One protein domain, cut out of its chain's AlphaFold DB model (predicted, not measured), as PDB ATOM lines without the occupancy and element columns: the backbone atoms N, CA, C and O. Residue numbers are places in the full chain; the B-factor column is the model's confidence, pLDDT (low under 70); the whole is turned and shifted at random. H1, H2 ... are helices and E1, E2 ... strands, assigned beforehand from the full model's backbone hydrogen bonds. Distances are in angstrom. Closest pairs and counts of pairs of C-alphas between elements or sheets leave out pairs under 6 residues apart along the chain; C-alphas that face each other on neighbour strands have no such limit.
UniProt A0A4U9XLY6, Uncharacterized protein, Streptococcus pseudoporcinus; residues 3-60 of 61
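This is residues 3 to 60 of the 61 residues of an uncharacterized protein of Streptococcus pseudoporcinus (UniProt A0A4U9XLY6). What would a structural biologist see first? A small, strongly twisted sheet of three strands has one helix, H1, packed over one face and no named helix over the other, in two layers. From H1 a long loop, residues 38 to 53, makes a wide excursion at one end of the longest axis before the last strand, E3, joins the sheet. What is it made of? The printed part has 58 residues with three named strands and one named helix, in the order E1 E2 H1 E3; the sheet's order is E2, E1, E3, antiparallel throughout, and the class is mixed, helices and strands. How large is it? It is compact, with a radius of gyration of the C-alphas of 11.4 A, and only just flat, spanning 36 by 24 by 13 A.

How do the strands pair? E1, residues 3 to 8, is the inner strand; E2, residues 13 to 21, is its antiparallel neighbour at 150 degrees and forms a hairpin with it, with N 4 and O 19 within hydrogen-bond range at 2.9 A. E3, residues 54 to 59, is E1's other neighbour, also antiparallel at 150 degrees, with N 5 and O 57 at 2.9 A and N 55 and O 7 at 3.0 A. E2 bends by 53 degrees at residue 16. Where is the helix? H1, residues 27 to 37, is on the sheet, with 37 pairs of C-alphas within 10 A. Its closest C-alphas to E2 are those of Pro 27 and Cys 21, 6.1 A apart; to E1, those of Ala 31 and Ile 6, 7.1 A; to E3, those of Glu 28 and Leu 56, 7.6 A. Every O i to N i+4 pair inside H1 is within hydrogen-bond range. How does the chain pass from E2 to E3? E2, H1 and E3 form a split strand-helix-strand unit, two strands running the same way with E1 between them in the sheet, and its crossover is right-handed.

Where do the strands run? E1 begins at C-alpha 3, (131.848, 136.782, 172.661), and is 16.6 A long from first to last C-alpha. E2, the longest strand by residues, measures 22.0 A. E3 measures 15.6 A and ends at C-alpha 59, (132.422, 134.217, 167.938). Where does H1 begin? H1 starts at C-alpha 27, (123.372, 139.241, 174.772), and measures 15.5 A.

How far does it reach? The two C-alphas farthest apart are those of Asn 46 and Ser 60, at 37.6 A, and the printed part has no cut. Which links are long? The link from H1 to E3, 16 residues, is long, and in it residues 40 to 41 pair in parallel with residues 50 to 51. The links from E1 to E2 and from E2 to H1 are tight. Where is confidence low? The mean pLDDT of the printed part is 78.2, and residues 11 to 16, 42 to 49, 51 and 60 are under 70.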
ATOM      1  N   LYS A   3     131.497 135.605 173.460       90.44
ATOM      2  CA  LYS A   3     131.848 136.782 172.661       90.44
ATOM      3  C   LYS A   3     130.904 136.883 171.473       90.44
ATOM      4  O   LYS A   3     130.590 135.861 170.863       90.44
ATOM      5  N   TYR A   4     130.483 138.098 171.154       89.06
ATOM      6  CA  TYR A   4     129.609 138.386 170.024       89.06
ATOM      7  C   TYR A   4     130.162 139.555 169.211       89.06
ATOM      8  O   TYR A   4     130.805 140.447 169.764       89.06
ATOM      9  N   ILE A   5     129.882 139.546 167.911       88.31
ATOM     10  CA  ILE A   5     130.028 140.706 167.027       88.31
ATOM     11  C   ILE A   5     128.629 141.248 166.744       88.31
ATOM     12  O   ILE A   5     127.732 140.471 166.401       88.31
ATOM     13  N   ILE A   6     128.457 142.562 166.891       87.06
ATOM     14  CA  ILE A   6     127.248 143.271 166.469       87.06
ATOM     15  C   ILE A   6     127.361 143.567 164.971       87.06
ATOM     16  O   ILE A   6     128.316 144.203 164.520       87.06
ATOM     17  N   CYS A   7     126.376 143.123 164.197       82.69
ATOM     18  CA  CYS A   7     126.316 143.334 162.756       82.69
ATOM     19  C   CYS A   7     125.145 144.258 162.413       82.69
ATOM     20  O   CYS A   7     124.008 143.934 162.745       82.69
ATOM     21  N   ASN A   8     125.400 145.368 161.713       78.12
ATOM     22  CA  ASN A   8     124.339 146.239 161.209       78.12
ATOM     23  C   ASN A   8     123.641 145.553 160.025       78.12
ATOM     24  O   ASN A   8     124.245 145.304 158.976       78.12
ATOM     25  N   THR A   9     122.357 145.242 160.184       75.75
ATOM     26  CA  THR A   9     121.580 144.521 159.162       75.75
ATOM     27  C   THR A   9     121.067 145.441 158.056       75.75
ATOM     28  O   THR A   9     120.759 144.973 156.958       75.75
ATOM     29  N   HIS A  10     121.030 146.752 158.304       70.75
ATOM     30  CA  HIS A  10     120.509 147.751 157.375       70.75
ATOM     31  C   HIS A  10     121.509 148.087 156.259       70.75
ATOM     32  O   HIS A  10     121.126 148.212 155.095       70.75
ATOM     33  N   GLU A  11     122.798 148.207 156.594       61.62
ATOM     34  CA  GLU A  11     123.849 148.597 155.639       61.62
ATOM     35  C   GLU A  11     124.664 147.413 155.091       61.62
ATOM     36  O   GLU A  11     125.553 147.609 154.262       61.62
ATOM     37  N   LEU A  12     124.348 146.175 155.509       54.59
ATOM     38  CA  LEU A  12     125.135 144.964 155.202       54.59
ATOM     39  C   LEU A  12     126.623 145.121 155.575       54.59
ATOM     40  O   LEU A  12     127.495 144.499 154.961       54.59
ATOM     41  N   TYR A  13     126.908 145.969 156.565       57.81
ATOM     42  CA  TYR A  13     128.246 146.299 157.032       57.81
ATOM     43  C   TYR A  13     128.374 145.891 158.500       57.81
ATOM     44  O   TYR A  13     127.516 146.199 159.322       57.81
ATOM     45  N   CYS A  14     129.431 145.159 158.835       57.88
ATOM     46  CA  CYS A  14     129.755 144.896 160.229       57.88
ATOM     47  C   CYS A  14     130.577 146.081 160.722       57.88
ATOM     48  O   CYS A  14     131.689 146.278 160.239       57.88
ATOM     49  N   ASP A  15     130.075 146.841 161.693       62.50
ATOM     50  CA  ASP A  15     130.866 147.895 162.342       62.50
ATOM     51  C   ASP A  15     131.985 147.322 163.247       62.50
ATOM     52  O   ASP A  15     132.621 148.059 163.996       62.50
ATOM     53  N   ASP A  16     132.256 146.009 163.171       67.31
ATOM     54  CA  ASP A  16     133.243 145.269 163.970       67.31
ATOM     55  C   ASP A  16     133.160 145.599 165.477       67.31
ATOM     56  O   ASP A  16     134.160 145.604 166.197       67.31
ATOM     57  N   ILE A  17     131.950 145.882 165.974       79.12
ATOM     58  CA  ILE A  17     131.708 146.155 167.392       79.12
ATOM     59  C   ILE A  17     131.652 144.812 168.119       79.12
ATOM     60  O   ILE A  17     130.667 144.074 168.045       79.12
ATOM     61  N   GLU A  18     132.737 144.483 168.814       84.06
ATOM     62  CA  GLU A  18     132.823 143.298 169.664       84.06
ATOM     63  C   GLU A  18     132.246 143.570 171.056       84.06
ATOM     64  O   GLU A  18     132.528 144.595 171.680       84.06
ATOM     65  N   LEU A  19     131.512 142.597 171.597       87.56
ATOM     66  CA  LEU A  19     131.089 142.604 172.994       87.56
ATOM     67  C   LEU A  19     131.363 141.259 173.668       87.56
ATOM     68  O   LEU A  19     131.300 140.187 173.062       87.56
ATOM     69  N   THR A  20     131.659 141.318 174.967       87.44
ATOM     70  CA  THR A  20     131.800 140.138 175.826       87.44
ATOM     71  C   THR A  20     130.638 140.096 176.805       87.44
ATOM     72  O   THR A  20     130.413 141.052 177.540       87.44
ATOM     73  N   CYS A  21     129.936 138.967 176.840       87.69
ATOM     74  CA  CYS A  21     128.744 138.756 177.650       87.69
ATOM     75  C   CYS A  21     128.976 137.603 178.643       87.69
ATOM     76  O   CYS A  21     129.637 136.598 178.326       87.69
ATOM     77  N   LYS A  22     128.482 137.735 179.882       89.38
ATOM     78  CA  LYS A  22     128.507 136.620 180.842       89.38
ATOM     79  C   LYS A  22     127.528 135.531 180.398       89.38
ATOM     80  O   LYS A  22     126.538 135.800 179.737       89.38
ATOM     81  N   ASP A  23     127.761 134.287 180.820       84.38
ATOM     82  CA  ASP A  23     126.933 133.144 180.383       84.38
ATOM     83  C   ASP A  23     125.463 133.225 180.839       84.38
ATOM     84  O   ASP A  23     124.627 132.459 180.368       84.38
ATOM     85  N   ASN A  24     125.161 134.112 181.786       90.19
ATOM     86  CA  ASN A  24     123.840 134.329 182.366       90.19
ATOM     87  C   ASN A  24     123.222 135.694 182.007       90.19
ATOM     88  O   ASN A  24     122.198 136.046 182.589       90.19
ATOM     89  N   GLU A  25     123.864 136.471 181.137       89.56
ATOM     90  CA  GLU A  25     123.349 137.746 180.633       89.56
ATOM     91  C   GLU A  25     122.633 137.523 179.294       89.56
ATOM     92  O   GLU A  25     122.939 136.582 178.558       89.56
ATOM     93  N   ASP A  26     121.651 138.374 179.004       90.38
ATOM     94  CA  ASP A  26     121.002 138.411 177.697       90.38
ATOM     95  C   ASP A  26     121.901 139.201 176.731       90.38
ATOM     96  O   ASP A  26     122.145 140.387 176.973       90.38
ATOM     97  N   PRO A  27     122.455 138.570 175.681       89.56
ATOM     98  CA  PRO A  27     123.372 139.241 174.772       89.56
ATOM     99  C   PRO A  27     122.718 140.394 173.998       89.56
ATOM    100  O   PRO A  27     123.438 141.329 173.657       89.56
ATOM    101  N   GLU A  28     121.397 140.384 173.774       88.25
ATOM    102  CA  GLU A  28     120.694 141.489 173.102       88.25
ATOM    103  C   GLU A  28     120.659 142.743 173.985       88.25
ATOM    104  O   GLU A  28     121.096 143.807 173.552       88.25
ATOM    105  N   LEU A  29     120.303 142.604 175.267       88.81
ATOM    106  CA  LEU A  29     120.299 143.732 176.216       88.81
ATOM    107  C   LEU A  29     121.695 144.341 176.423       88.81
ATOM    108  O   LEU A  29     121.847 145.549 176.627       88.81
ATOM    109  N   VAL A  30     122.740 143.506 176.395       90.94
ATOM    110  CA  VAL A  30     124.127 143.991 176.466       90.94
ATOM    111  C   VAL A  30     124.498 144.740 175.184       90.94
ATOM    112  O   VAL A  30     125.139 145.787 175.265       90.94
ATOM    113  N   ALA A  31     124.086 144.240 174.017       88.94
ATOM    114  CA  ALA A  31     124.332 144.893 172.735       88.94
ATOM    115  C   ALA A  31     123.638 146.257 172.629       88.94
ATOM    116  O   ALA A  31     124.287 147.217 172.225       88.94
ATOM    117  N   GLU A  32     122.382 146.375 173.068       86.00
ATOM    118  CA  GLU A  32     121.655 147.653 173.140       86.00
ATOM    119  C   GLU A  32     122.426 148.690 173.963       86.00
ATOM    120  O   GLU A  32     122.662 149.804 173.502       86.00
ATOM    121  N   SER A  33     122.909 148.294 175.145       87.56
ATOM    122  CA  SER A  33     123.684 149.186 176.016       87.56
ATOM    123  C   SER A  33     124.974 149.668 175.335       87.56
ATOM    124  O   SER A  33     125.319 150.846 175.411       87.56
ATOM    125  N   VAL A  34     125.679 148.773 174.633       88.50
ATOM    126  CA  VAL A  34     126.894 149.117 173.871       88.50
ATOM    127  C   VAL A  34     126.572 150.059 172.707       88.50
ATOM    128  O   VAL A  34     127.332 150.988 172.434       88.50
ATOM    129  N   LEU A  35     125.453 149.848 172.016       85.81
ATOM    130  CA  LEU A  35     125.019 150.675 170.891       85.81
ATOM    131  C   LEU A  35     124.629 152.089 171.332       85.81
ATOM    132  O   LEU A  35     125.067 153.059 170.708       85.81
ATOM    133  N   GLU A  36     123.903 152.220 172.441       85.06
ATOM    134  CA  GLU A  36     123.561 153.515 173.037       85.06
ATOM    135  C   GLU A  36     124.811 154.315 173.430       85.06
ATOM    136  O   GLU A  36     124.900 155.512 173.143       85.06
ATOM    137  N   GLU A  37     125.829 153.664 174.007       85.38
ATOM    138  CA  GLU A  37     127.119 154.302 174.317       85.38
ATOM    139  C   GLU A  37     127.853 154.821 173.064       85.38
ATOM    140  O   GLU A  37     128.609 155.792 173.148       85.38
ATOM    141  N   ASN A  38     127.604 154.212 171.900       79.19
ATOM    142  CA  ASN A  38     128.167 154.610 170.606       79.19
ATOM    143  C   ASN A  38     127.269 155.581 169.810       79.19
ATOM    144  O   ASN A  38     127.625 155.965 168.697       79.19
ATOM    145  N   GLY A  39     126.145 156.033 170.377       80.56
ATOM    146  CA  GLY A  39     125.251 157.006 169.736       80.56
ATOM    147  C   GLY A  39     124.214 156.398 168.782       80.56
ATOM    148  O   GLY A  39     123.618 157.128 167.982       80.56
ATOM    149  N   TYR A  40     123.957 155.096 168.888       80.88
ATOM    150  CA  TYR A  40     122.893 154.398 168.165       80.88
ATOM    151  C   TYR A  40     121.668 154.158 169.056       80.88
ATOM    152  O   TYR A  40     121.769 154.142 170.279       80.88
ATOM    153  N   SER A  41     120.498 153.969 168.450       74.94
ATOM    154  CA  SER A  41     119.278 153.559 169.155       74.94
ATOM    155  C   SER A  41     118.415 152.687 168.245       74.94
ATOM    156  O   SER A  41     118.350 152.927 167.042       74.94
ATOM    157  N   GLU A  42     117.710 151.700 168.799       62.75
ATOM    158  CA  GLU A  42     116.684 150.957 168.047       62.75
ATOM    159  C   GLU A  42     115.430 151.812 167.773       62.75
ATOM    160  O   GLU A  42     114.615 151.512 166.899       62.75
ATOM    161  N   PHE A  43     115.275 152.924 168.495       63.09
ATOM    162  CA  PHE A  43     114.154 153.835 168.335       63.09
ATOM    163  C   PHE A  43     114.540 155.028 167.454       63.09
ATOM    164  O   PHE A  43     115.623 155.601 167.568       63.09
ATOM    165  N   CYS A  44     113.607 155.474 166.605       55.47
ATOM    166  CA  CYS A  44     113.654 156.820 166.025       55.47
ATOM    167  C   CYS A  44     113.417 157.841 167.143       55.47
ATOM    168  O   CYS A  44     112.293 158.312 167.350       55.47
ATOM    169  N   ASP A  45     114.458 158.147 167.903       56.03
ATOM    170  CA  ASP A  45     114.407 159.133 168.963       56.03
ATOM    171  C   ASP A  45     114.839 160.510 168.415       56.03
ATOM    172  O   ASP A  45     115.723 160.649 167.571       56.03
ATOM    173  N   ASN A  46     114.152 161.572 168.838       55.12
ATOM    174  CA  ASN A  46     114.475 162.939 168.413       55.12
ATOM    175  C   ASN A  46     115.644 163.539 169.226       55.12
ATOM    176  O   ASN A  46     115.818 164.760 169.219       55.12
ATOM    177  N   ASN A  47     116.420 162.720 169.947       62.81
ATOM    178  CA  ASN A  47     117.542 163.160 170.780       62.81
ATOM    179  C   ASN A  47     118.893 163.087 170.051       62.81
ATOM    180  O   ASN A  47     119.917 163.425 170.643       62.81
ATOM    181  N   GLY A  48     118.902 162.730 168.763       62.31
ATOM    182  CA  GLY A  48     120.103 162.747 167.927       62.31
ATOM    183  C   GLY A  48     120.815 161.400 167.807       62.31
ATOM    184  O   GLY A  48     121.953 161.383 167.344       62.31
ATOM    185  N   PHE A  49     120.160 160.302 168.192       63.81
ATOM    186  CA  PHE A  49     120.657 158.947 167.961       63.81
ATOM    187  C   PHE A  49     120.370 158.482 166.527       63.81
ATOM    188  O   PHE A  49     119.374 158.869 165.911       63.81
ATOM    189  N   ILE A  50     121.265 157.656 165.982       70.25
ATOM    190  CA  ILE A  50     121.090 157.025 164.667       70.25
ATOM    191  C   ILE A  50     120.311 155.722 164.856       70.25
ATOM    192  O   ILE A  50     120.703 154.885 165.668       70.25
ATOM    193  N   THR A  51     119.221 155.543 164.101       68.81
ATOM    194  CA  THR A  51     118.456 154.289 164.113       68.81
ATOM    195  C   THR A  51     119.311 153.132 163.610       68.81
ATOM    196  O   THR A  51     119.949 153.257 162.563       68.81
ATOM    197  N   TYR A  52     119.320 152.021 164.343       72.06
ATOM    198  CA  TYR A  52     120.220 150.900 164.089       72.06
ATOM    199  C   TYR A  52     119.506 149.559 164.284       72.06
ATOM    200  O   TYR A  52     119.111 149.229 165.399       72.06
ATOM    201  N   ASP A  53     119.371 148.786 163.202       79.31
ATOM    202  CA  ASP A  53     118.910 147.394 163.256       79.31
ATOM    203  C   ASP A  53     120.126 146.466 163.273       79.31
ATOM    204  O   ASP A  53     121.024 146.597 162.432       79.31
ATOM    205  N   PHE A  54     120.150 145.491 164.183       82.50
ATOM    206  CA  PHE A  54     121.314 144.627 164.354       82.50
ATOM    207  C   PHE A  54     120.990 143.155 164.536       82.50
ATOM    208  O   PHE A  54     119.929 142.788 165.023       82.50
ATOM    209  N   ASP A  55     121.966 142.332 164.161       86.12
ATOM    210  CA  ASP A  55     122.048 140.917 164.496       86.12
ATOM    211  C   ASP A  55     123.311 140.670 165.334       86.12
ATOM    212  O   ASP A  55     124.284 141.430 165.276       86.12
ATOM    213  N   LEU A  56     123.311 139.572 166.091       87.62
ATOM    214  CA  LEU A  56     124.457 139.128 166.883       87.62
ATOM    215  C   LEU A  56     125.039 137.832 166.330       87.62
ATOM    216  O   LEU A  56     124.338 136.832 166.163       87.62
ATOM    217  N   VAL A  57     126.353 137.821 166.118       87.56
ATOM    218  CA  VAL A  57     127.091 136.628 165.691       87.56
ATOM    219  C   VAL A  57     128.003 136.171 166.823       87.56
ATOM    220  O   VAL A  57     128.934 136.880 167.195       87.56
ATOM    221  N   GLU A  58     127.740 134.984 167.383       88.44
ATOM    222  CA  GLU A  58     128.613 134.380 168.400       88.44
ATOM    223  C   GLU A  58     129.971 134.027 167.773       88.44
ATOM    224  O   GLU A  58     130.040 133.301 166.778       88.44
ATOM    225  N   VAL A  59     131.055 134.525 168.364       86.00
ATOM    226  CA  VAL A  59     132.422 134.217 167.938       86.00
ATOM    227  C   VAL A  59     132.930 133.049 168.768       86.00
ATOM    228  O   VAL A  59     133.024 133.134 169.993       86.00
ATOM    229  N   SER A  60     133.268 131.955 168.090       69.31
ATOM    230  CA  SER A  60     134.011 130.854 168.705       69.31
ATOM    231  C   SER A  60     135.507 131.144 168.600       69.31
ATOM    232  O   SER A  60     136.001 131.436 167.512       69.31
TER     233      SER A  60